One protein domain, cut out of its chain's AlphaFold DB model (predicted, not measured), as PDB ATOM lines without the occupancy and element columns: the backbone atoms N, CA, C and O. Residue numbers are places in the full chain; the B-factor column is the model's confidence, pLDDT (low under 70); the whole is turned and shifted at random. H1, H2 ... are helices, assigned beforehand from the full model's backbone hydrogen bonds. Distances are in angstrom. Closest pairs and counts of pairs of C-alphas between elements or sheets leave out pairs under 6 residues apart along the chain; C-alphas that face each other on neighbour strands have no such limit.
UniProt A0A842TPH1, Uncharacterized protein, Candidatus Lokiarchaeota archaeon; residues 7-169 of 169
ATOM      1  N   SER A   7     -46.639  19.609  85.630       93.44
ATOM      2  CA  SER A   7     -46.352  18.455  86.486       93.44
ATOM      3  C   SER A   7     -44.996  17.829  86.161       93.44
ATOM      4  O   SER A   7     -44.161  17.712  87.057       93.44
ATOM      5  N   THR A   8     -44.730  17.503  84.893       94.56
ATOM      6  CA  THR A   8     -43.450  16.919  84.461       94.56
ATOM      7  C   THR A   8     -42.281  17.852  84.758       94.56
ATOM      8  O   THR A   8     -41.276  17.425  85.328       94.56
ATOM      9  N   HIS A   9     -42.426  19.139  84.425       94.94
ATOM     10  CA  HIS A   9     -41.419  20.159  84.721       94.94
ATOM     11  C   HIS A   9     -41.134  20.237  86.219       94.94
ATOM     12  O   HIS A   9     -39.975  20.172  86.618       94.94
ATOM     13  N   PHE A  10     -42.169  20.284  87.062       96.62
ATOM     14  CA  PHE A  10     -42.002  20.321  88.515       96.62
ATOM     15  C   PHE A  10     -41.306  19.082  89.056       96.62
ATOM     16  O   PHE A  10     -40.382  19.225  89.850       96.62
ATOM     17  N   LEU A  11     -41.689  17.884  88.615       97.31
ATOM     18  CA  LEU A  11     -41.040  16.647  89.049       97.31
ATOM     19  C   LEU A  11     -39.555  16.624  88.673       97.31
ATOM     20  O   LEU A  11     -38.717  16.276  89.503       97.31
ATOM     21  N   ILE A  12     -39.201  17.063  87.465       97.25
ATOM     22  CA  ILE A  12     -37.796  17.185  87.062       97.25
ATOM     23  C   ILE A  12     -37.073  18.261  87.881       97.25
ATOM     24  O   ILE A  12     -35.964  18.016  88.355       97.25
ATOM     25  N   GLY A  13     -37.697  19.416  88.114       97.81
ATOM     26  CA  GLY A  13     -37.163  20.471  88.974       97.81
ATOM     27  C   GLY A  13     -36.894  19.996  90.406       97.81
ATOM     28  O   GLY A  13     -35.837  20.295  90.964       97.81
ATOM     29  N   ILE A  14     -37.805  19.199  90.973       98.31
ATOM     30  CA  ILE A  14     -37.661  18.551  92.284       98.31
ATOM     31  C   ILE A  14     -36.428  17.646  92.297       98.31
ATOM     32  O   ILE A  14     -35.573  17.791  93.171       98.31
ATOM     33  N   LEU A  15     -36.302  16.756  91.308       97.94
ATOM     34  CA  LEU A  15     -35.163  15.843  91.206       97.94
ATOM     35  C   LEU A  15     -33.844  16.599  91.028       97.94
ATOM     36  O   LEU A  15     -32.863  16.276  91.689       97.94
ATOM     37  N   ILE A  16     -33.812  17.641  90.195       97.81
ATOM     38  CA  ILE A  16     -32.629  18.491  90.015       97.81
ATOM     39  C   ILE A  16     -32.230  19.138  91.339       97.81
ATOM     40  O   ILE A  16     -31.062  19.067  91.722       97.81
ATOM     41  N   GLN A  17     -33.180  19.749  92.054       97.75
ATOM     42  CA  GLN A  17     -32.881  20.379  93.335       97.75
ATOM     43  C   GLN A  17     -32.392  19.364  94.365       97.75
ATOM     44  O   GLN A  17     -31.404  19.637  95.046       97.75
ATOM     45  N   PHE A  18     -33.034  18.199  94.453       97.06
ATOM     46  CA  PHE A  18     -32.587  17.114  95.318       97.06
ATOM     47  C   PHE A  18     -31.143  16.703  95.002       97.06
ATOM     48  O   PHE A  18     -30.292  16.716  95.888       97.06
ATOM     49  N   LEU A  19     -30.848  16.394  93.736       96.19
ATOM     50  CA  LEU A  19     -29.528  15.925  93.314       96.19
ATOM     51  C   LEU A  19     -28.447  16.981  93.558       96.19
ATOM     52  O   LEU A  19     -27.358  16.648  94.021       96.19
ATOM     53  N   VAL A  20     -28.736  18.256  93.288       96.62
ATOM     54  CA  VAL A  20     -27.780  19.337  93.551       96.62
ATOM     55  C   VAL A  20     -27.487  19.445  95.046       96.62
ATOM     56  O   VAL A  20     -26.321  19.470  95.420       96.62
ATOM     57  N   ILE A  21     -28.514  19.460  95.900       94.62
ATOM     58  CA  ILE A  21     -28.326  19.562  97.356       94.62
ATOM     59  C   ILE A  21     -27.566  18.348  97.906       94.62
ATOM     60  O   ILE A  21     -26.736  18.503  98.797       94.62
ATOM     61  N   GLN A  22     -27.830  17.152  97.376       93.94
ATOM     62  CA  GLN A  22     -27.235  15.916  97.877       93.94
ATOM     63  C   GLN A  22     -25.773  15.730  97.451       93.94
ATOM     64  O   GLN A  22     -24.974  15.191  98.217       93.94
ATOM     65  N   PHE A  23     -25.420  16.125  96.224       93.44
ATOM     66  CA  PHE A  23     -24.126  15.781  95.623       93.44
ATOM     67  C   PHE A  23     -23.171  16.962  95.440       93.44
ATOM     68  O   PHE A  23     -21.976  16.740  95.236       93.44
ATOM     69  N   ILE A  24     -23.648  18.208  95.504       91.62
ATOM     70  CA  ILE A  24     -22.786  19.387  95.378       91.62
ATOM     71  C   ILE A  24     -22.365  19.861  96.776       91.62
ATOM     72  O   ILE A  24     -23.205  19.943  97.669       91.62
ATOM     73  N   PRO A  25     -21.074  20.190  96.997       79.75
ATOM     74  CA  PRO A  25     -20.593  20.695  98.282       79.75
ATOM     75  C   PRO A  25     -21.428  21.869  98.814       79.75
ATOM     76  O   PRO A  25     -21.934  22.661  98.019       79.75
ATOM     77  N   ASN A  26     -21.479  22.020 100.148       77.62
ATOM     78  CA  ASN A  26     -22.302  22.957 100.947       77.62
ATOM     79  C   ASN A  26     -22.118  24.474 100.674       77.62
ATOM     80  O   ASN A  26     -22.392  25.322 101.523       77.62
ATOM     81  N   THR A  27     -21.678  24.862  99.484       90.50
ATOM     82  CA  THR A  27     -21.722  26.236  98.998       90.50
ATOM     83  C   THR A  27     -23.141  26.546  98.522       90.50
ATOM     84  O   THR A  27     -23.510  26.272  97.378       90.50
ATOM     85  N   VAL A  28     -23.938  27.155  99.405       91.38
ATOM     86  CA  VAL A  28     -25.354  27.503  99.160       91.38
ATOM     87  C   VAL A  28     -25.547  28.241  97.829       91.38
ATOM     88  O   VAL A  28     -26.416  27.882  97.039       91.38
ATOM     89  N   TRP A  29     -24.693  29.226  97.533       93.31
ATOM     90  CA  TRP A  29     -24.777  30.010  96.297       93.31
ATOM     91  C   TRP A  29     -24.548  29.183  95.037       93.31
ATOM     92  O   TRP A  29     -25.268  29.348  94.055       93.31
ATOM     93  N   LEU A  30     -23.573  28.272  95.071       94.81
ATOM     94  CA  LEU A  30     -23.301  27.386  93.945       94.81
ATOM     95  C   LEU A  30     -24.492  26.457  93.703       94.81
ATOM     96  O   LEU A  30     -24.912  26.298  92.562       94.81
ATOM     97  N   SER A  31     -25.078  25.913  94.772       95.75
ATOM     98  CA  SER A  31     -26.265  25.060  94.676       95.75
ATOM     99  C   SER A  31     -27.437  25.799  94.032       95.75
ATOM    100  O   SER A  31     -28.014  25.303  93.071       95.75
ATOM    101  N   ILE A  32     -27.742  27.020  94.485       96.62
ATOM    102  CA  ILE A  32     -28.808  27.848  93.897       96.62
ATOM    103  C   ILE A  32     -28.558  28.083  92.403       96.62
ATOM    104  O   ILE A  32     -29.457  27.875  91.593       96.62
ATOM    105  N   ILE A  33     -27.339  28.479  92.026       96.69
ATOM    106  CA  ILE A  33     -26.986  28.737  90.624       96.69
ATOM    107  C   ILE A  33     -27.169  27.474  89.776       96.69
ATOM    108  O   ILE A  33     -27.762  27.542  88.700       96.69
ATOM    109  N   LEU A  34     -26.709  26.320  90.259       97.25
ATOM    110  CA  LEU A  34     -26.847  25.054  89.542       97.25
ATOM    111  C   LEU A  34     -28.309  24.618  89.416       97.25
ATOM    112  O   LEU A  34     -28.704  24.182  88.340       97.25
ATOM    113  N   ILE A  35     -29.126  24.791  90.459       98.00
ATOM    114  CA  ILE A  35     -30.570  24.515  90.405       98.00
ATOM    115  C   ILE A  35     -31.238  25.376  89.336       98.00
ATOM    116  O   ILE A  35     -32.004  24.860  88.525       98.00
ATOM    117  N   LEU A  36     -30.920  26.674  89.297       97.31
ATOM    118  CA  LEU A  36     -31.468  27.592  88.301       97.31
ATOM    119  C   LEU A  36     -31.043  27.207  86.880       97.31
ATOM    120  O   LEU A  36     -31.889  27.143  85.993       97.31
ATOM    121  N   ILE A  37     -29.755  26.922  86.665       96.50
ATOM    122  CA  ILE A  37     -29.225  26.553  85.346       96.50
ATOM    123  C   ILE A  37     -29.812  25.223  84.881       96.50
ATOM    124  O   ILE A  37     -30.336  25.141  83.773       96.50
ATOM    125  N   PHE A  38     -29.739  24.176  85.702       97.44
ATOM    126  CA  PHE A  38     -30.222  22.855  85.312       97.44
ATOM    127  C   PHE A  38     -31.742  22.819  85.191       97.44
ATOM    128  O   PHE A  38     -32.244  22.235  84.233       97.44
ATOM    129  N   GLY A  39     -32.471  23.490  86.087       96.62
ATOM    130  CA  GLY A  39     -33.919  23.653  85.974       96.62
ATOM    131  C   GLY A  39     -34.295  24.326  84.656       96.62
ATOM    132  O   GLY A  39     -35.058  23.762  83.879       96.62
ATOM    133  N   PHE A  40     -33.671  25.461  84.337       94.75
ATOM    134  CA  PHE A  40     -33.900  26.177  83.079       94.75
ATOM    135  C   PHE A  40     -33.560  25.340  81.837       94.75
ATOM    136  O   PHE A  40     -34.292  25.354  80.849       94.75
ATOM    137  N   LEU A  41     -32.447  24.602  81.867       94.12
ATOM    138  CA  LEU A  41     -32.017  23.764  80.746       94.12
ATOM    139  C   LEU A  41     -32.844  22.481  80.601       94.12
ATOM    140  O   LEU A  41     -32.855  21.905  79.514       94.12
ATOM    141  N   SER A  42     -33.556  22.042  81.643       94.25
ATOM    142  CA  SER A  42     -34.389  20.834  81.587       94.25
ATOM    143  C   SER A  42     -35.499  20.923  80.531       94.25
ATOM    144  O   SER A  42     -35.821  19.911  79.899       94.25
ATOM    145  N   HIS A  43     -35.977  22.137  80.216       90.19
ATOM    146  CA  HIS A  43     -36.889  22.382  79.093       90.19
ATOM    147  C   HIS A  43     -36.371  21.833  77.774       90.19
ATOM    148  O   HIS A  43     -37.157  21.269  77.021       90.19
ATOM    149  N   ALA A  44     -35.061  21.922  77.515       87.62
ATOM    150  CA  ALA A  44     -34.469  21.434  76.272       87.62
ATOM    151  C   ALA A  44     -34.780  19.955  76.021       87.62
ATOM    152  O   ALA A  44     -34.818  19.528  74.870       87.62
ATOM    153  N   LEU A  45     -34.987  19.174  77.082       86.12
ATOM    154  CA  LEU A  45     -35.275  17.747  77.010       86.12
ATOM    155  C   LEU A  45     -36.781  17.473  77.031       86.12
ATOM    156  O   LEU A  45     -37.277  16.706  76.204       86.12
ATOM    157  N   ILE A  46     -37.504  18.116  77.951       89.12
ATOM    158  CA  ILE A  46     -38.922  17.834  78.210       89.12
ATOM    159  C   ILE A  46     -39.795  18.318  77.048       89.12
ATOM    160  O   ILE A  46     -40.597  17.557  76.505       89.12
ATOM    161  N   ASP A  47     -39.599  19.559  76.604       86.69
ATOM    162  CA  ASP A  47     -40.462  20.185  75.603       86.69
ATOM    163  C   ASP A  47     -40.423  19.491  74.234       86.69
ATOM    164  O   ASP A  47     -41.474  19.362  73.599       86.69
ATOM    165  N   PRO A  48     -39.253  19.076  73.710       84.44
ATOM    166  CA  PRO A  48     -39.195  18.353  72.444       84.44
ATOM    167  C   PRO A  48     -39.774  16.943  72.533       84.44
ATOM    168  O   PRO A  48     -40.422  16.511  71.581       84.44
ATOM    169  N   PHE A  49     -39.587  16.248  73.662       84.44
ATOM    170  CA  PHE A  49     -40.237  14.960  73.913       84.44
ATOM    171  C   PHE A  49     -41.760  15.123  73.858       84.44
ATOM    172  O   PHE A  49     -42.450  14.490  73.060       84.44
ATOM    173  N   ALA A  50     -42.276  16.075  74.620       82.94
ATOM    174  CA  ALA A  50     -43.683  16.420  74.644       82.94
ATOM    175  C   ALA A  50     -44.253  16.800  73.283       82.94
ATOM    176  O   ALA A  50     -45.254  16.251  72.825       82.94
ATOM    177  N   ALA A  51     -43.557  17.696  72.579       81.19
ATOM    178  CA  ALA A  51     -43.947  18.170  71.259       81.19
ATOM    179  C   ALA A  51     -44.152  17.033  70.244       81.19
ATOM    180  O   ALA A  51     -44.824  17.242  69.237       81.19
ATOM    181  N   LYS A  52     -43.572  15.853  70.490       82.31
ATOM    182  CA  LYS A  52     -43.663  14.684  69.616       82.31
ATOM    183  C   LYS A  52     -44.583  13.591  70.145       82.31
ATOM    184  O   LYS A  52     -45.258  12.952  69.346       82.31
ATOM    185  N   PHE A  53     -44.613  13.365  71.452       84.19
ATOM    186  CA  PHE A  53     -45.209  12.147  72.001       84.19
ATOM    187  C   PHE A  53     -46.449  12.380  72.856       84.19
ATOM    188  O   PHE A  53     -47.161  11.414  73.126       84.19
ATOM    189  N   THR A  54     -46.731  13.620  73.269       86.19
ATOM    190  CA  THR A  54     -47.840  13.893  74.187       86.19
ATOM    191  C   THR A  54     -49.041  14.553  73.514       86.19
ATOM    192  O   THR A  54     -48.947  15.130  72.427       86.19
ATOM    193  N   TYR A  55     -50.209  14.419  74.145       86.69
ATOM    194  CA  TYR A  55     -51.458  15.018  73.680       86.69
ATOM    195  C   TYR A  55     -51.507  16.503  74.048       86.69
ATOM    196  O   TYR A  55     -51.765  16.873  75.190       86.69
ATOM    197  N   HIS A  56     -51.308  17.359  73.051       79.56
ATOM    198  CA  HIS A  56     -51.474  18.806  73.150       79.56
ATOM    199  C   HIS A  56     -52.066  19.329  71.837       79.56
ATOM    200  O   HIS A  56     -51.349  19.695  70.900       79.56
ATOM    201  N   PRO A  57     -53.401  19.352  71.711       81.88
ATOM    202  CA  PRO A  57     -54.014  19.969  70.551       81.88
ATOM    203  C   PRO A  57     -53.650  21.465  70.512       81.88
ATOM    204  O   PRO A  57     -53.601  22.130  71.554       81.88
ATOM    205  N   PRO A  58     -53.428  22.048  69.319       74.06
ATOM    206  CA  PRO A  58     -52.928  23.416  69.180       74.06
ATOM    207  C   PRO A  58     -53.901  24.485  69.695       74.06
ATOM    208  O   PRO A  58     -53.525  25.644  69.900       74.06
ATOM    209  N   LYS A  59     -55.169  24.113  69.881       80.19
ATOM    210  CA  LYS A  59     -56.223  24.956  70.436       80.19
ATOM    211  C   LYS A  59     -56.870  24.220  71.601       80.19
ATOM    212  O   LYS A  59     -57.188  23.041  71.482       80.19
ATOM    213  N   ALA A  60     -57.073  24.939  72.701       82.94
ATOM    214  CA  ALA A  60     -57.900  24.457  73.795       82.94
ATOM    215  C   ALA A  60     -59.332  24.243  73.289       82.94
ATOM    216  O   ALA A  60     -59.891  25.140  72.650       82.94
ATOM    217  N   ASP A  61     -59.908  23.081  73.587       88.12
ATOM    218  CA  ASP A  61     -61.294  22.757  73.260       88.12
ATOM    219  C   ASP A  61     -62.102  22.577  74.548       88.12
ATOM    220  O   ASP A  61     -62.159  21.503  75.140       88.12
ATOM    221  N   TRP A  62     -62.727  23.667  74.990       88.31
ATOM    222  CA  TRP A  62     -63.547  23.694  76.202       88.31
ATOM    223  C   TRP A  62     -64.875  22.939  76.060       88.31
ATOM    224  O   TRP A  62     -65.531  22.680  77.067       88.31
ATOM    225  N   ASN A  63     -65.276  22.586  74.835       93.62
ATOM    226  CA  ASN A  63     -66.479  21.793  74.589       93.62
ATOM    227  C   ASN A  63     -66.174  20.287  74.584       93.62
ATOM    228  O   ASN A  63     -67.085  19.474  74.767       93.62
ATOM    229  N   ASP A  64     -64.906  19.899  74.417       92.44
ATOM    230  CA  ASP A  64     -64.484  18.511  74.538       92.44
ATOM    231  C   ASP A  64     -64.351  18.103  76.012       92.44
ATOM    232  O   ASP A  64     -63.393  18.443  76.711       92.44
ATOM    233  N   ARG A  65     -65.299  17.282  76.475       93.88
ATOM    234  CA  ARG A  65     -65.297  16.722  77.835       93.88
ATOM    235  C   ARG A  65     -64.008  15.974  78.165       93.88
ATOM    236  O   ARG A  65     -63.590  16.007  79.321       93.88
ATOM    237  N   PHE A  66     -63.389  15.303  77.191       92.88
ATOM    238  CA  PHE A  66     -62.119  14.613  77.413       92.88
ATOM    239  C   PHE A  66     -61.010  15.615  77.721       92.88
ATOM    240  O   PHE A  66     -60.339  15.482  78.741       92.88
ATOM    241  N   TRP A  67     -60.861  16.642  76.876       91.00
ATOM    242  CA  TRP A  67     -59.868  17.697  77.064       91.00
ATOM    243  C   TRP A  67     -60.045  18.369  78.428       91.00
ATOM    244  O   TRP A  67     -59.087  18.447  79.192       91.00
ATOM    245  N   VAL A  68     -61.269  18.774  78.780       91.94
ATOM    246  CA  VAL A  68     -61.548  19.437  80.065       91.94
ATOM    247  C   VAL A  68     -61.216  18.524  81.248       91.94
ATOM    248  O   VAL A  68     -60.501  18.940  82.159       91.94
ATOM    249  N   SER A  69     -61.687  17.275  81.228       92.62
ATOM    250  CA  SER A  69     -61.471  16.331  82.336       92.62
ATOM    251  C   SER A  69     -59.988  16.009  82.526       92.62
ATOM    252  O   SER A  69     -59.506  15.985  83.657       92.62
ATOM    253  N   TYR A  70     -59.257  15.815  81.424       90.69
ATOM    254  CA  TYR A  70     -57.816  15.585  81.444       90.69
ATOM    255  C   TYR A  70     -57.072  16.748  82.111       90.69
ATOM    256  O   TYR A  70     -56.322  16.537  83.061       90.69
ATOM    257  N   HIS A  71     -57.337  17.984  81.684       89.62
ATOM    258  CA  HIS A  71     -56.640  19.153  82.221       89.62
ATOM    259  C   HIS A  71     -57.003  19.442  83.680       89.62
ATOM    260  O   HIS A  71     -56.122  19.812  84.450       89.62
ATOM    261  N   ILE A  72     -58.258  19.223  84.096       92.25
ATOM    262  CA  ILE A  72     -58.634  19.291  85.518       92.25
ATOM    263  C   ILE A  72     -57.791  18.303  86.335       92.25
ATOM    264  O   ILE A  72     -57.239  18.685  87.366       92.25
ATOM    265  N   GLY A  73     -57.644  17.066  85.853       93.31
ATOM    266  CA  GLY A  73     -56.794  16.058  86.486       93.31
ATOM    267  C   GLY A  73     -55.339  16.513  86.614       93.31
ATOM    268  O   GLY A  73     -54.783  16.462  87.710       93.31
ATOM    269  N   ILE A  74     -54.749  17.036  85.535       91.81
ATOM    270  CA  ILE A  74     -53.369  17.551  85.541       91.81
ATOM    271  C   ILE A  74     -53.203  18.735  86.503       91.81
ATOM    272  O   ILE A  74     -52.196  18.807  87.207       91.81
ATOM    273  N   TYR A  75     -54.178  19.644  86.599       91.75
ATOM    274  CA  TYR A  75     -54.116  20.756  87.551       91.75
ATOM    275  C   TYR A  75     -54.182  20.289  89.003       91.75
ATOM    276  O   TYR A  75     -53.390  20.756  89.822       91.75
ATOM    277  N   ILE A  76     -55.085  19.356  89.322       95.00
ATOM    278  CA  ILE A  76     -55.165  18.759  90.661       95.00
ATOM    279  C   ILE A  76     -53.835  18.082  90.990       95.00
ATOM    280  O   ILE A  76     -53.253  18.346  92.039       95.00
ATOM    281  N   TYR A  77     -53.319  17.268  90.071       95.50
ATOM    282  CA  TYR A  77     -52.061  16.554  90.248       95.50
ATOM    283  C   TYR A  77     -50.860  17.490  90.432       95.50
ATOM    284  O   TYR A  77     -50.084  17.323  91.371       95.50
ATOM    285  N   THR A  78     -50.751  18.537  89.610       94.88
ATOM    286  CA  THR A  78     -49.727  19.582  89.762       94.88
ATOM    287  C   THR A  78     -49.840  20.259  91.133       94.88
ATOM    288  O   THR A  78     -48.831  20.469  91.801       94.88
ATOM    289  N   GLY A  79     -51.060  20.562  91.592       95.31
ATOM    290  CA  GLY A  79     -51.297  21.125  92.921       95.31
ATOM    291  C   GLY A  79     -50.832  20.202  94.050       95.31
ATOM    292  O   GLY A  79     -50.198  20.666  94.996       95.31
ATOM    293  N   LEU A  80     -51.080  18.895  93.927       96.88
ATOM    294  CA  LEU A  80     -50.576  17.903  94.879       96.88
ATOM    295  C   LEU A  80     -49.043  17.879  94.901       96.88
ATOM    296  O   LEU A  80     -48.471  17.904  95.987       96.88
ATOM    297  N   ILE A  81     -48.375  17.909  93.740       97.19
ATOM    298  CA  ILE A  81     -46.904  17.977  93.663       97.19
ATOM    299  C   ILE A  81     -46.374  19.188  94.447       97.19
ATOM    300  O   ILE A  81     -45.480  19.028  95.274       97.19
ATOM    301  N   ILE A  82     -46.959  20.377  94.251       96.94
ATOM    302  CA  ILE A  82     -46.547  21.591  94.977       96.94
ATOM    303  C   ILE A  82     -46.679  21.402  96.494       96.94
ATOM    304  O   ILE A  82     -45.779  21.789  97.236       96.94
ATOM    305  N   ILE A  83     -47.797  20.833  96.957       97.06
ATOM    306  CA  ILE A  83     -48.079  20.657  98.390       97.06
ATOM    307  C   ILE A  83     -47.118  19.638  99.016       97.06
ATOM    308  O   ILE A  83     -46.537  19.915 100.063       97.06
ATOM    309  N   PHE A  84     -46.942  18.473  98.388       96.69
ATOM    310  CA  PHE A  84     -46.122  17.386  98.936       96.69
ATOM    311  C   PHE A  84     -44.617  17.673  98.868       96.69
ATOM    312  O   PHE A  84     -43.878  17.254  99.756       96.69
ATOM    313  N   PHE A  85     -44.167  18.407  97.847       97.38
ATOM    314  CA  PHE A  85     -42.752  18.679  97.592       97.38
ATOM    315  C   PHE A  85     -42.393  20.162  97.758       97.38
ATOM    316  O   PHE A  85     -41.467  20.658  97.111       97.38
ATOM    317  N   TRP A  86     -43.100  20.887  98.630       97.31
ATOM    318  CA  TRP A  86     -42.924  22.332  98.829       97.31
ATOM    319  C   TRP A  86     -41.477  22.748  99.146       97.31
ATOM    320  O   TRP A  86     -41.013  23.803  98.721       97.31
ATOM    321  N   GLN A  87     -40.718  21.903  99.842       97.00
ATOM    322  CA  GLN A  87     -39.302  22.122 100.146       97.00
ATOM    323  C   GLN A  87     -38.409  22.239  98.892       97.00
ATOM    324  O   GLN A  87     -37.326  22.823  98.956       97.00
ATOM    325  N   TYR A  88     -38.883  21.753  97.741       97.88
ATOM    326  CA  TYR A  88     -38.207  21.818  96.444       97.88
ATOM    327  C   TYR A  88     -38.776  22.904  95.511       97.88
ATOM    328  O   TYR A  88     -38.650  22.827  94.286       97.88
ATOM    329  N   TRP A  89     -39.422  23.933  96.074       97.75
ATOM    330  CA  TRP A  89     -40.049  25.010  95.303       97.75
ATOM    331  C   TRP A  89     -39.086  25.726  94.350       97.75
ATOM    332  O   TRP A  89     -39.502  26.142  93.270       97.75
ATOM    333  N   LEU A  90     -37.807  25.866  94.715       98.00
ATOM    334  CA  LEU A  90     -36.832  26.571  93.885       98.00
ATOM    335  C   LEU A  90     -36.583  25.816  92.576       98.00
ATOM    336  O   LEU A  90     -36.574  26.431  91.514       98.00
ATOM    337  N   GLY A  91     -36.433  24.495  92.652       97.88
ATOM    338  CA  GLY A  91     -36.311  23.612  91.501       97.88
ATOM    339  C   GLY A  91     -37.558  23.649  90.629       97.88
ATOM    340  O   GLY A  91     -37.434  23.830  89.422       97.88
ATOM    341  N   MET A  92     -38.748  23.576  91.241       97.56
ATOM    342  CA  MET A  92     -40.026  23.678  90.521       97.56
ATOM    343  C   MET A  92     -40.174  25.005  89.768       97.56
ATOM    344  O   MET A  92     -40.617  25.020  88.624       97.56
ATOM    345  N   ILE A  93     -39.799  26.133  90.384       96.31
ATOM    346  CA  ILE A  93     -39.832  27.437  89.711       96.31
ATOM    347  C   ILE A  93     -38.774  27.494  88.610       96.31
ATOM    348  O   ILE A  93     -39.087  27.917  87.499       96.31
ATOM    349  N   ALA A  94     -37.543  27.057  88.894       96.81
ATOM    350  CA  ALA A  94     -36.444  27.051  87.932       96.81
ATOM    351  C   ALA A  94     -36.815  26.304  86.645       96.81
ATOM    352  O   ALA A  94     -36.562  26.799  85.547       96.81
ATOM    353  N   SER A  95     -37.482  25.157  86.791       95.56
ATOM    354  CA  SER A  95     -37.965  24.320  85.695       95.56
ATOM    355  C   SER A  95     -39.207  24.852  84.985       95.56
ATOM    356  O   SER A  95     -39.734  24.147  84.144       95.56
ATOM    357  N   ILE A  96     -39.721  26.045  85.306       93.50
ATOM    358  CA  ILE A  96     -40.782  26.723  84.530       93.50
ATOM    359  C   ILE A  96     -40.400  28.157  84.137       93.50
ATOM    360  O   ILE A  96     -41.223  28.888  83.587       93.50
ATOM    361  N   ILE A  97     -39.153  28.587  84.379       92.94
ATOM    362  CA  ILE A  97     -38.688  29.931  83.997       92.94
ATOM    363  C   ILE A  97     -38.888  30.194  82.493       92.94
ATOM    364  O   ILE A  97     -39.457  31.238  82.173       92.94
ATOM    365  N   PRO A  98     -38.499  29.300  81.558       90.62
ATOM    366  CA  PRO A  98     -38.781  29.490  80.133       90.62
ATOM    367  C   PRO A  98     -40.259  29.745  79.820       90.62
ATOM    368  O   PRO A  98     -40.572  30.651  79.043       90.62
ATOM    369  N   ASP A  99     -41.171  29.021  80.474       88.25
ATOM    370  CA  ASP A  99     -42.617  29.218  80.339       88.25
ATOM    371  C   ASP A  99     -43.067  30.585  80.852       88.25
ATOM    372  O   ASP A  99     -43.807  31.294  80.167       88.25
ATOM    373  N   ILE A 100     -42.587  31.000  82.025       88.25
ATOM    374  CA  ILE A 100     -42.877  32.329  82.576       88.25
ATOM    375  C   ILE A 100     -42.365  33.420  81.623       88.25
ATOM    376  O   ILE A 100     -43.085  34.381  81.340       88.25
ATOM    377  N   LEU A 101     -41.149  33.260  81.096       87.31
ATOM    378  CA  LEU A 101     -40.502  34.247  80.239       87.31
ATOM    379  C   LEU A 101     -41.147  34.373  78.864       87.31
ATOM    380  O   LEU A 101     -41.257  35.493  78.393       87.31
ATOM    381  N   ASP A 102     -41.576  33.292  78.211       83.19
ATOM    382  CA  ASP A 102     -42.207  33.390  76.885       83.19
ATOM    383  C   ASP A 102     -43.729  33.600  76.975       83.19
ATOM    384  O   ASP A 102     -44.302  34.381  76.205       83.19
ATOM    385  N   TRP A 103     -44.424  32.925  77.898       80.38
ATOM    386  CA  TRP A 103     -45.886  33.008  78.002       80.38
ATOM    387  C   TRP A 103     -46.354  34.154  78.889       80.38
ATOM    388  O   TRP A 103     -47.312  34.834  78.518       80.38
ATOM    389  N   GLY A 104     -45.683  34.412  80.015       79.56
ATOM    390  CA  GLY A 104     -45.982  35.566  80.870       79.56
ATOM    391  C   GLY A 104     -45.777  36.875  80.110       79.56
ATOM    392  O   GLY A 104     -46.648  37.741  80.091       79.56
ATOM    393  N   ALA A 105     -44.690  36.944  79.349       77.25
ATOM    394  CA  ALA A 105     -44.422  37.974  78.359       77.25
ATOM    395  C   ALA A 105     -45.603  38.217  77.393       77.25
ATOM    396  O   ALA A 105     -46.150  39.321  77.301       77.25
ATOM    397  N   ARG A 106     -46.078  37.167  76.714       76.19
ATOM    398  CA  ARG A 106     -47.244  37.254  75.814       76.19
ATOM    399  C   ARG A 106     -48.521  37.686  76.532       76.19
ATOM    400  O   ARG A 106     -49.321  38.424  75.954       76.19
ATOM    401  N   ALA A 107     -48.727  37.229  77.766       75.81
ATOM    402  CA  ALA A 107     -49.879  37.612  78.571       75.81
ATOM    403  C   ALA A 107     -49.843  39.110  78.912       75.81
ATOM    404  O   ALA A 107     -50.852  39.788  78.735       75.81
ATOM    405  N   LEU A 108     -48.684  39.655  79.293       73.56
ATOM    406  CA  LEU A 108     -48.507  41.082  79.597       73.56
ATOM    407  C   LEU A 108     -48.778  41.987  78.386       73.56
ATOM    408  O   LEU A 108     -49.364  43.060  78.539       73.56
ATOM    409  N   ARG A 109     -48.464  41.535  77.164       70.56
ATOM    410  CA  ARG A 109     -48.827  42.258  75.931       70.56
ATOM    411  C   ARG A 109     -50.338  42.433  75.768       70.56
ATOM    412  O   ARG A 109     -50.772  43.480  75.287       70.56
ATOM    413  N   LYS A 110     -51.156  41.454  76.182       65.25
ATOM    414  CA  LYS A 110     -52.629  41.569  76.140       65.25
ATOM    415  C   LYS A 110     -53.122  42.794  76.921       65.25
ATOM    416  O   LYS A 110     -54.144  43.372  76.564       65.25
ATOM    417  N   TYR A 111     -52.363  43.217  77.928       69.69
ATOM    418  CA  TYR A 111     -52.650  44.379  78.764       69.69
ATOM    419  C   TYR A 111     -51.970  45.676  78.281       69.69
ATOM    420  O   TYR A 111     -52.016  46.675  78.986       69.69
ATOM    421  N   LYS A 112     -51.370  45.691  77.076       64.81
ATOM    422  CA  LYS A 112     -50.761  46.863  76.402       64.81
ATOM    423  C   LYS A 112     -49.681  47.623  77.195       64.81
ATOM    424  O   LYS A 112     -49.301  48.713  76.787       64.81
ATOM    425  N   PHE A 113     -49.144  47.062  78.276       60.47
ATOM    426  CA  PHE A 113     -48.138  47.755  79.089       60.47
ATOM    427  C   PHE A 113     -46.787  47.924  78.377       60.47
ATOM    428  O   PHE A 113     -46.086  48.895  78.640       60.47
ATOM    429  N   PHE A 114     -46.425  47.019  77.458       58.84
ATOM    430  CA  PHE A 114     -45.141  47.061  76.752       58.84
ATOM    431  C   PHE A 114     -45.273  46.583  75.297       58.84
ATOM    432  O   PHE A 114     -45.771  45.488  75.032       58.84
ATOM    433  N   HIS A 115     -44.784  47.388  74.352       57.25
ATOM    434  CA  HIS A 115     -44.637  47.031  72.938       57.25
ATOM    435  C   HIS A 115     -43.207  46.545  72.675       57.25
ATOM    436  O   HIS A 115     -42.378  47.293  72.172       57.25
ATOM    437  N   LEU A 116     -42.896  45.304  73.050       58.50
ATOM    438  CA  LEU A 116     -41.604  44.696  72.729       58.50
ATOM    439  C   LEU A 116     -41.758  43.711  71.558       58.50
ATOM    440  O   LEU A 116     -42.605  42.820  71.592       58.50
ATOM    441  N   GLU A 117     -40.940  43.862  70.517       58.06
ATOM    442  CA  GLU A 117     -41.023  43.069  69.274       58.06
ATOM    443  C   GLU A 117     -40.780  41.564  69.485       58.06
ATOM    444  O   GLU A 117     -41.233  40.731  68.701       58.06
ATOM    445  N   TRP A 118     -40.115  41.188  70.579       57.47
ATOM    446  CA  TRP A 118     -39.825  39.794  70.899       57.47
ATOM    447  C   TRP A 118     -41.029  39.009  71.461       57.47
ATOM    448  O   TRP A 118     -40.934  37.805  71.661       57.47
ATOM    449  N   TYR A 119     -42.202  39.623  71.655       61.03
ATOM    450  CA  TYR A 119     -43.385  38.921  72.185       61.03
ATOM    451  C   TYR A 119     -44.043  37.924  71.211       61.03
ATOM    452  O   TYR A 119     -44.796  37.044  71.638       61.03
ATOM    453  N   ASP A 120     -43.813  38.047  69.902       63.78
ATOM    454  CA  ASP A 120     -44.566  37.275  68.903       63.78
ATOM    455  C   ASP A 120     -44.061  35.835  68.723       63.78
ATOM    456  O   ASP A 120     -44.824  34.934  68.346       63.78
ATOM    457  N   LYS A 121     -42.805  35.556  69.082       71.75
ATOM    458  CA  LYS A 121     -42.185  34.226  68.957       71.75
ATOM    459  C   LYS A 121     -41.738  33.724  70.332       71.75
ATOM    460  O   LYS A 121     -41.449  34.540  71.194       71.75
ATOM    461  N   PRO A 122     -41.797  32.410  70.610       78.12
ATOM    462  CA  PRO A 122     -41.325  31.878  71.882       78.12
ATOM    463  C   PRO A 122     -39.794  31.814  71.814       78.12
ATOM    464  O   PRO A 122     -39.227  30.793  71.432       78.12
ATOM    465  N   TYR A 123     -39.128  32.958  71.999       81.88
ATOM    466  CA  TYR A 123     -37.690  33.094  71.749       81.88
ATOM    467  C   TYR A 123     -36.879  32.219  72.693       81.88
ATOM    468  O   TYR A 123     -35.931  31.579  72.238       81.88
ATOM    469  N   VAL A 124     -37.267  32.163  73.968       83.19
ATOM    470  CA  VAL A 124     -36.552  31.384  74.980       83.19
ATOM    471  C   VAL A 124     -36.665  29.896  74.663       83.19
ATOM    472  O   VAL A 124     -35.644  29.223  74.528       83.19
ATOM    473  N   HIS A 125     -37.874  29.392  74.401       83.75
ATOM    474  CA  HIS A 125     -38.057  27.994  74.002       83.75
ATOM    475  C   HIS A 125     -37.372  27.683  72.671       83.75
ATOM    476  O   HIS A 125     -36.750  26.636  72.532       83.75
ATOM    477  N   ASN A 126     -37.441  28.579  71.682       83.94
ATOM    478  CA  ASN A 126     -36.760  28.375  70.403       83.94
ATOM    479  C   ASN A 126     -35.241  28.319  70.570       83.94
ATOM    480  O   ASN A 126     -34.588  27.587  69.837       83.94
ATOM    481  N   PHE A 127     -34.670  29.089  71.493       86.56
ATOM    482  CA  PHE A 127     -33.241  29.063  71.771       86.56
ATOM    483  C   PHE A 127     -32.830  27.752  72.455       86.56
ATOM    484  O   PHE A 127     -31.937  27.063  71.964       86.56
ATOM    485  N   ILE A 128     -33.525  27.376  73.531       85.50
ATOM    486  CA  ILE A 128     -33.184  26.220  74.374       85.50
ATOM    487  C   ILE A 128     -33.492  24.889  73.676       85.50
ATOM    488  O   ILE A 128     -32.687  23.963  73.723       85.50
ATOM    489  N   ASN A 129     -34.627  24.789  72.981       85.44
ATOM    490  CA  ASN A 129     -35.096  23.522  72.413       85.44
ATOM    491  C   ASN A 129     -34.445  23.193  71.063       85.44
ATOM    492  O   ASN A 129     -34.523  22.053  70.607       85.44
ATOM    493  N   ARG A 130     -33.819  24.168  70.386       84.69
ATOM    494  CA  ARG A 130     -33.285  23.998  69.021       84.69
ATOM    495  C   ARG A 130     -32.302  22.835  68.867       84.69
ATOM    496  O   ARG A 130     -32.452  22.120  67.876       84.69
ATOM    497  N   PRO A 131     -31.334  22.604  69.776       85.31
ATOM    498  CA  PRO A 131     -30.407  21.483  69.642       85.31
ATOM    499  C   PRO A 131     -31.134  20.134  69.643       85.31
ATOM    500  O   PRO A 131     -30.899  19.302  68.773       85.31
ATOM    501  N   VAL A 132     -32.080  19.940  70.562       82.75
ATOM    502  CA  VAL A 132     -32.806  18.670  70.704       82.75
ATOM    503  C   VAL A 132     -33.853  18.496  69.603       82.75
ATOM    504  O   VAL A 132     -33.974  17.418  69.031       82.75
ATOM    505  N   LEU A 133     -34.553  19.564  69.207       79.88
ATOM    506  CA  LEU A 133     -35.465  19.526  68.057       79.88
ATOM    507  C   LEU A 133     -34.740  19.199  66.748       79.88
ATOM    508  O   LEU A 133     -35.319  18.549  65.880       79.88
ATOM    509  N   PHE A 134     -33.484  19.631  66.601       84.56
ATOM    510  CA  PHE A 134     -32.650  19.244  65.467       84.56
ATOM    511  C   PHE A 134     -32.347  17.741  65.475       84.56
ATOM    512  O   PHE A 134     -32.459  17.104  64.430       84.56
ATOM    513  N   LEU A 135     -32.039  17.161  66.641       84.06
ATOM    514  CA  LEU A 135     -31.831  15.714  66.786       84.06
ATOM    515  C   LEU A 135     -33.108  14.905  66.516       84.06
ATOM    516  O   LEU A 135     -33.040  13.811  65.970       84.06
ATOM    517  N   LEU A 136     -34.277  15.459  66.843       80.69
ATOM    518  CA  LEU A 136     -35.585  14.838  66.603       80.69
ATOM    519  C   LEU A 136     -36.168  15.149  65.214       80.69
ATOM    520  O   LEU A 136     -37.358  14.920  64.960       80.69
ATOM    521  N   LYS A 137     -35.363  15.690  64.293       82.31
ATOM    522  CA  LYS A 137     -35.803  15.975  62.926       82.31
ATOM    523  C   LYS A 137     -36.144  14.661  62.214       82.31
ATOM    524  O   LYS A 137     -35.284  13.815  62.022       82.31
ATOM    525  N   GLY A 138     -37.403  14.515  61.802       79.44
ATOM    526  CA  GLY A 138     -37.919  13.305  61.146       79.44
ATOM    527  C   GLY A 138     -38.764  12.405  62.051       79.44
ATOM    528  O   GLY A 138     -39.424  11.505  61.547       79.44
ATOM    529  N   VAL A 139     -38.820  12.674  63.360       81.75
ATOM    530  CA  VAL A 139     -39.801  12.028  64.240       81.75
ATOM    531  C   VAL A 139     -41.160  12.689  64.016       81.75
ATOM    532  O   VAL A 139     -41.354  13.867  64.350       81.75
ATOM    533  N   GLU A 140     -42.092  11.947  63.428       77.56
ATOM    534  CA  GLU A 140     -43.489  12.357  63.306       77.56
ATOM    535  C   GLU A 140     -44.223  12.050  64.612       77.56
ATOM    536  O   GLU A 140     -44.188  10.935  65.125       77.56
ATOM    537  N   GLY A 141     -44.849  13.081  65.167       72.62
ATOM    538  CA  GLY A 141     -45.664  13.003  66.369       72.62
ATOM    539  C   GLY A 141     -47.085  13.428  66.050       72.62
ATOM    540  O   GLY A 141     -47.283  14.296  65.197       72.62
ATOM    541  N   ASP A 142     -48.067  12.845  66.731       78.31
ATOM    542  CA  ASP A 142     -49.468  13.241  66.592       78.31
ATOM    543  C   ASP A 142     -50.019  13.720  67.929       78.31
ATOM    544  O   ASP A 142     -50.473  12.948  68.774       78.31
ATOM    545  N   THR A 143     -49.978  15.033  68.092       82.25
ATOM    546  CA  THR A 143     -50.321  15.719  69.335       82.25
ATOM    547  C   THR A 143     -51.832  15.904  69.486       82.25
ATOM    548  O   THR A 143     -52.301  16.341  70.534       82.25
ATOM    549  N   ASN A 144     -52.616  15.541  68.461       84.25
ATOM    550  CA  ASN A 144     -54.077  15.622  68.468       84.25
ATOM    551  C   ASN A 144     -54.737  14.305  68.886       84.25
ATOM    552  O   ASN A 144     -55.938  14.269  69.162       84.25
ATOM    553  N   LYS A 145     -53.984  13.201  68.938       88.25
ATOM    554  CA  LYS A 145     -54.516  11.916  69.390       88.25
ATOM    555  C   LYS A 145     -54.619  11.883  70.902       88.25
ATOM    556  O   LYS A 145     -53.619  11.982  71.602       88.25
ATOM    557  N   ARG A 146     -55.826  11.614  71.404       90.75
ATOM    558  CA  ARG A 146     -56.100  11.441  72.842       90.75
ATOM    559  C   ARG A 146     -55.211  10.387  73.504       90.75
ATOM    560  O   ARG A 146     -54.898  10.520  74.676       90.75
ATOM    561  N   THR A 147     -54.761   9.371  72.768       89.44
ATOM    562  CA  THR A 147     -53.804   8.366  73.269       89.44
ATOM    563  C   THR A 147     -52.441   8.958  73.632       89.44
ATOM    564  O   THR A 147     -51.710   8.347  74.403       89.44
ATOM    565  N   GLY A 148     -52.112  10.155  73.140       87.31
ATOM    566  CA  GLY A 148     -50.925  10.912  73.533       87.31
ATOM    567  C   GLY A 148     -50.924  11.352  75.001       87.31
ATOM    568  O   GLY A 148     -49.898  11.808  75.484       87.31
ATOM    569  N   VAL A 149     -52.018  11.201  75.759       89.88
ATOM    570  CA  VAL A 149     -51.960  11.401  77.222       89.88
ATOM    571  C   VAL A 149     -51.191  10.278  77.925       89.88
ATOM    572  O   VAL A 149     -50.661  10.482  79.010       89.88
ATOM    573  N   ILE A 150     -51.114   9.083  77.320       90.44
ATOM    574  CA  ILE A 150     -50.522   7.899  77.958       90.44
ATOM    575  C   ILE A 150     -49.025   8.102  78.235       90.44
ATOM    576  O   ILE A 150     -48.626   7.884  79.377       90.44
ATOM    577  N   PRO A 151     -48.186   8.537  77.269       89.25
ATOM    578  CA  PRO A 151     -46.766   8.761  77.536       89.25
ATOM    579  C   PRO A 151     -46.512   9.801  78.630       89.25
ATOM    580  O   PRO A 151     -45.584   9.629  79.413       89.25
ATOM    581  N   GLU A 152     -47.346  10.843  78.716       88.88
ATOM    582  CA  GLU A 152     -47.243  11.876  79.753       88.88
ATOM    583  C   GLU A 152     -47.561  11.310  81.139       88.88
ATOM    584  O   GLU A 152     -46.747  11.422  82.050       88.88
ATOM    585  N   ILE A 153     -48.689  10.604  81.275       92.06
ATOM    586  CA  ILE A 153     -49.093   9.965  82.536       92.06
ATOM    587  C   ILE A 153     -48.045   8.945  82.995       92.06
ATOM    588  O   ILE A 153     -47.714   8.892  84.178       92.06
ATOM    589  N   VAL A 154     -47.515   8.133  82.075       93.38
ATOM    590  CA  VAL A 154     -46.479   7.139  82.391       93.38
ATOM    591  C   VAL A 154     -45.201   7.823  82.869       93.38
ATOM    592  O   VAL A 154     -44.644   7.413  83.887       93.38
ATOM    593  N   LEU A 155     -44.750   8.870  82.175       92.75
ATOM    594  CA  LEU A 155     -43.561   9.621  82.566       92.75
ATOM    595  C   LEU A 155     -43.740  10.265  83.947       92.75
ATOM    596  O   LEU A 155     -42.894  10.080  84.816       92.75
ATOM    597  N   ASP A 156     -44.858  10.950  84.176       94.38
ATOM    598  CA  ASP A 156     -45.156  11.610  85.448       94.38
ATOM    599  C   ASP A 156     -45.280  10.620  86.611       94.38
ATOM    600  O   ASP A 156     -44.836  10.915  87.724       94.38
ATOM    601  N   ALA A 157     -45.855   9.440  86.371       95.81
ATOM    602  CA  ALA A 157     -45.935   8.382  87.370       95.81
ATOM    603  C   ALA A 157     -44.542   7.846  87.726       95.81
ATOM    604  O   ALA A 157     -44.216   7.730  88.907       95.81
ATOM    605  N   ILE A 158     -43.702   7.568  86.723       96.25
ATOM    606  CA  ILE A 158     -42.318   7.117  86.933       96.25
ATOM    607  C   ILE A 158     -41.533   8.167  87.720       96.25
ATOM    608  O   ILE A 158     -40.918   7.837  88.734       96.25
ATOM    609  N   LEU A 159     -41.579   9.429  87.289       96.38
ATOM    610  CA  LEU A 159     -40.868  10.519  87.952       96.38
ATOM    611  C   LEU A 159     -41.351  10.728  89.389       96.38
ATOM    612  O   LEU A 159     -40.529  10.956  90.270       96.38
ATOM    613  N   SER A 160     -42.651  10.586  89.646       97.00
ATOM    614  CA  SER A 160     -43.196  10.687  91.003       97.00
ATOM    615  C   SER A 160     -42.766   9.543  91.898       97.00
ATOM    616  O   SER A 160     -42.387   9.783  93.040       97.00
ATOM    617  N   VAL A 161     -42.770   8.306  91.394       97.50
ATOM    618  CA  VAL A 161     -42.254   7.156  92.147       97.50
ATOM    619  C   VAL A 161     -40.779   7.364  92.472       97.50
ATOM    620  O   VAL A 161     -40.388   7.195  93.622       97.50
ATOM    621  N   ILE A 162     -39.972   7.789  91.497       97.50
ATOM    622  CA  ILE A 162     -38.551   8.089  91.708       97.50
ATOM    623  C   ILE A 162     -38.380   9.193  92.755       97.50
ATOM    624  O   ILE A 162     -37.599   9.018  93.687       97.50
ATOM    625  N   ALA A 163     -39.118  10.300  92.637       96.50
ATOM    626  CA  ALA A 163     -39.050  11.405  93.587       96.50
ATOM    627  C   ALA A 163     -39.413  10.945  95.003       96.50
ATOM    628  O   ALA A 163     -38.663  11.207  95.934       96.50
ATOM    629  N   VAL A 164     -40.511  10.200  95.169       96.38
ATOM    630  CA  VAL A 164     -40.918   9.670  96.478       96.38
ATOM    631  C   VAL A 164     -39.860   8.729  97.050       96.38
ATOM    632  O   VAL A 164     -39.490   8.876  98.211       96.38
ATOM    633  N   LEU A 165     -39.367   7.781  96.250       96.00
ATOM    634  CA  LEU A 165     -38.376   6.807  96.704       96.00
ATOM    635  C   LEU A 165     -37.085   7.486  97.144       96.00
ATOM    636  O   LEU A 165     -36.597   7.193  98.219       96.00
ATOM    637  N   ILE A 166     -36.556   8.409  96.346       94.00
ATOM    638  CA  ILE A 166     -35.259   9.037  96.615       94.00
ATOM    639  C   ILE A 166     -35.330  10.060  97.762       94.00
ATOM    640  O   ILE A 166     -34.338  10.291  98.448       94.00
ATOM    641  N   ILE A 167     -36.478  10.715  97.953       92.75
ATOM    642  CA  ILE A 167     -36.625  11.782  98.954       92.75
ATOM    643  C   ILE A 167     -36.986  11.222 100.333       92.75
ATOM    644  O   ILE A 167     -36.579  11.798 101.341       92.75
ATOM    645  N   TYR A 168     -37.767  10.139 100.391       90.81
ATOM    646  CA  TYR A 168     -38.325   9.631 101.647       90.81
ATOM    647  C   TYR A 168     -37.758   8.280 102.105       90.81
ATOM    648  O   TYR A 168     -38.073   7.877 103.228       90.81
ATOM    649  N   PHE A 169     -36.947   7.593 101.293       89.06
ATOM    650  CA  PHE A 169     -36.323   6.307 101.631       89.06
ATOM    651  C   PHE A 169     -34.817   6.326 101.359       89.06
ATOM    652  O   PHE A 169     -34.094   5.675 102.148       89.06
TER     653      PHE A 169
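What this domain is: This is residues 7 to 169 of the 169 residues of an uncharacterized protein of Candidatus Lokiarchaeota archaeon (UniProt A0A842TPH1). A helical hairpin, H1 and H2, lies in the middle, with the long helix H8 along H1, H3 reaching the first residues of H1, and H4 packed across H1 and H2. H5 leads away from H2, and the backbone folds back through short H6 into H7, which crosses the later part of H2. The printed part has 163 residues with eight named helices, H1 to H8 in chain order, and no named strand; its class is all helix. It is compact, with a radius of gyration of the C-alphas of 17.0 A and spans of 47 by 38 by 34 A.

How they stand to each other: H1, residues 7 to 23, and H2, residues 28 to 53, form a hairpin; their closest C-alphas, Gly 13 and Gly 39, are 5.4 A apart. With residues 7 to 11 alone, H1 touches H3, residues 65 to 84; closest are C-alphas 7 and 78, 4.8 A. H4, residues 86 to 94, touches H1 about perpendicular at 75 degrees; closest are C-alphas 91 and 13, 4.1 A. H2, the hub, only just touches H5, residues 97 to 110, with 3 pairs of C-alphas within 8 A. H5 touches H6, residues 117 to 120; closest are C-alphas 106 and 119, 5.6 A. H7, residues 123 to 135, touches residues 41 to 48 of H2 alone at a steep tilt of 62 degrees; closest are C-alphas 129 and 44, 4.4 A. H8, residues 146 to 168, forms an up-and-down bundle with H1 and H2, each running against the one before; its C-alpha 156 is 5.7 A from C-alpha 8, its closest in H1. Every O i to N i+4 pair is within hydrogen-bond range in H1 and H3, against 18 of 22 in H2, 3 of 5 in H4, 8 of 10 in H5, 6 of 9 in H7 and 16 of 19 in H8; H6 is too short for one.

Where its parts are: H1 begins at C-alpha 7 (-46.352, 18.455, 86.486), and H8 ends at C-alpha 168 (-38.325, 9.631, 101.647). H2 is 37.0 A long, H8 33.9 A and H3 28.5 A.

The domain as a whole: The printed part has no cut, and its one long link joins H2 to H3. Residues 110 to 120 have pLDDT under 70.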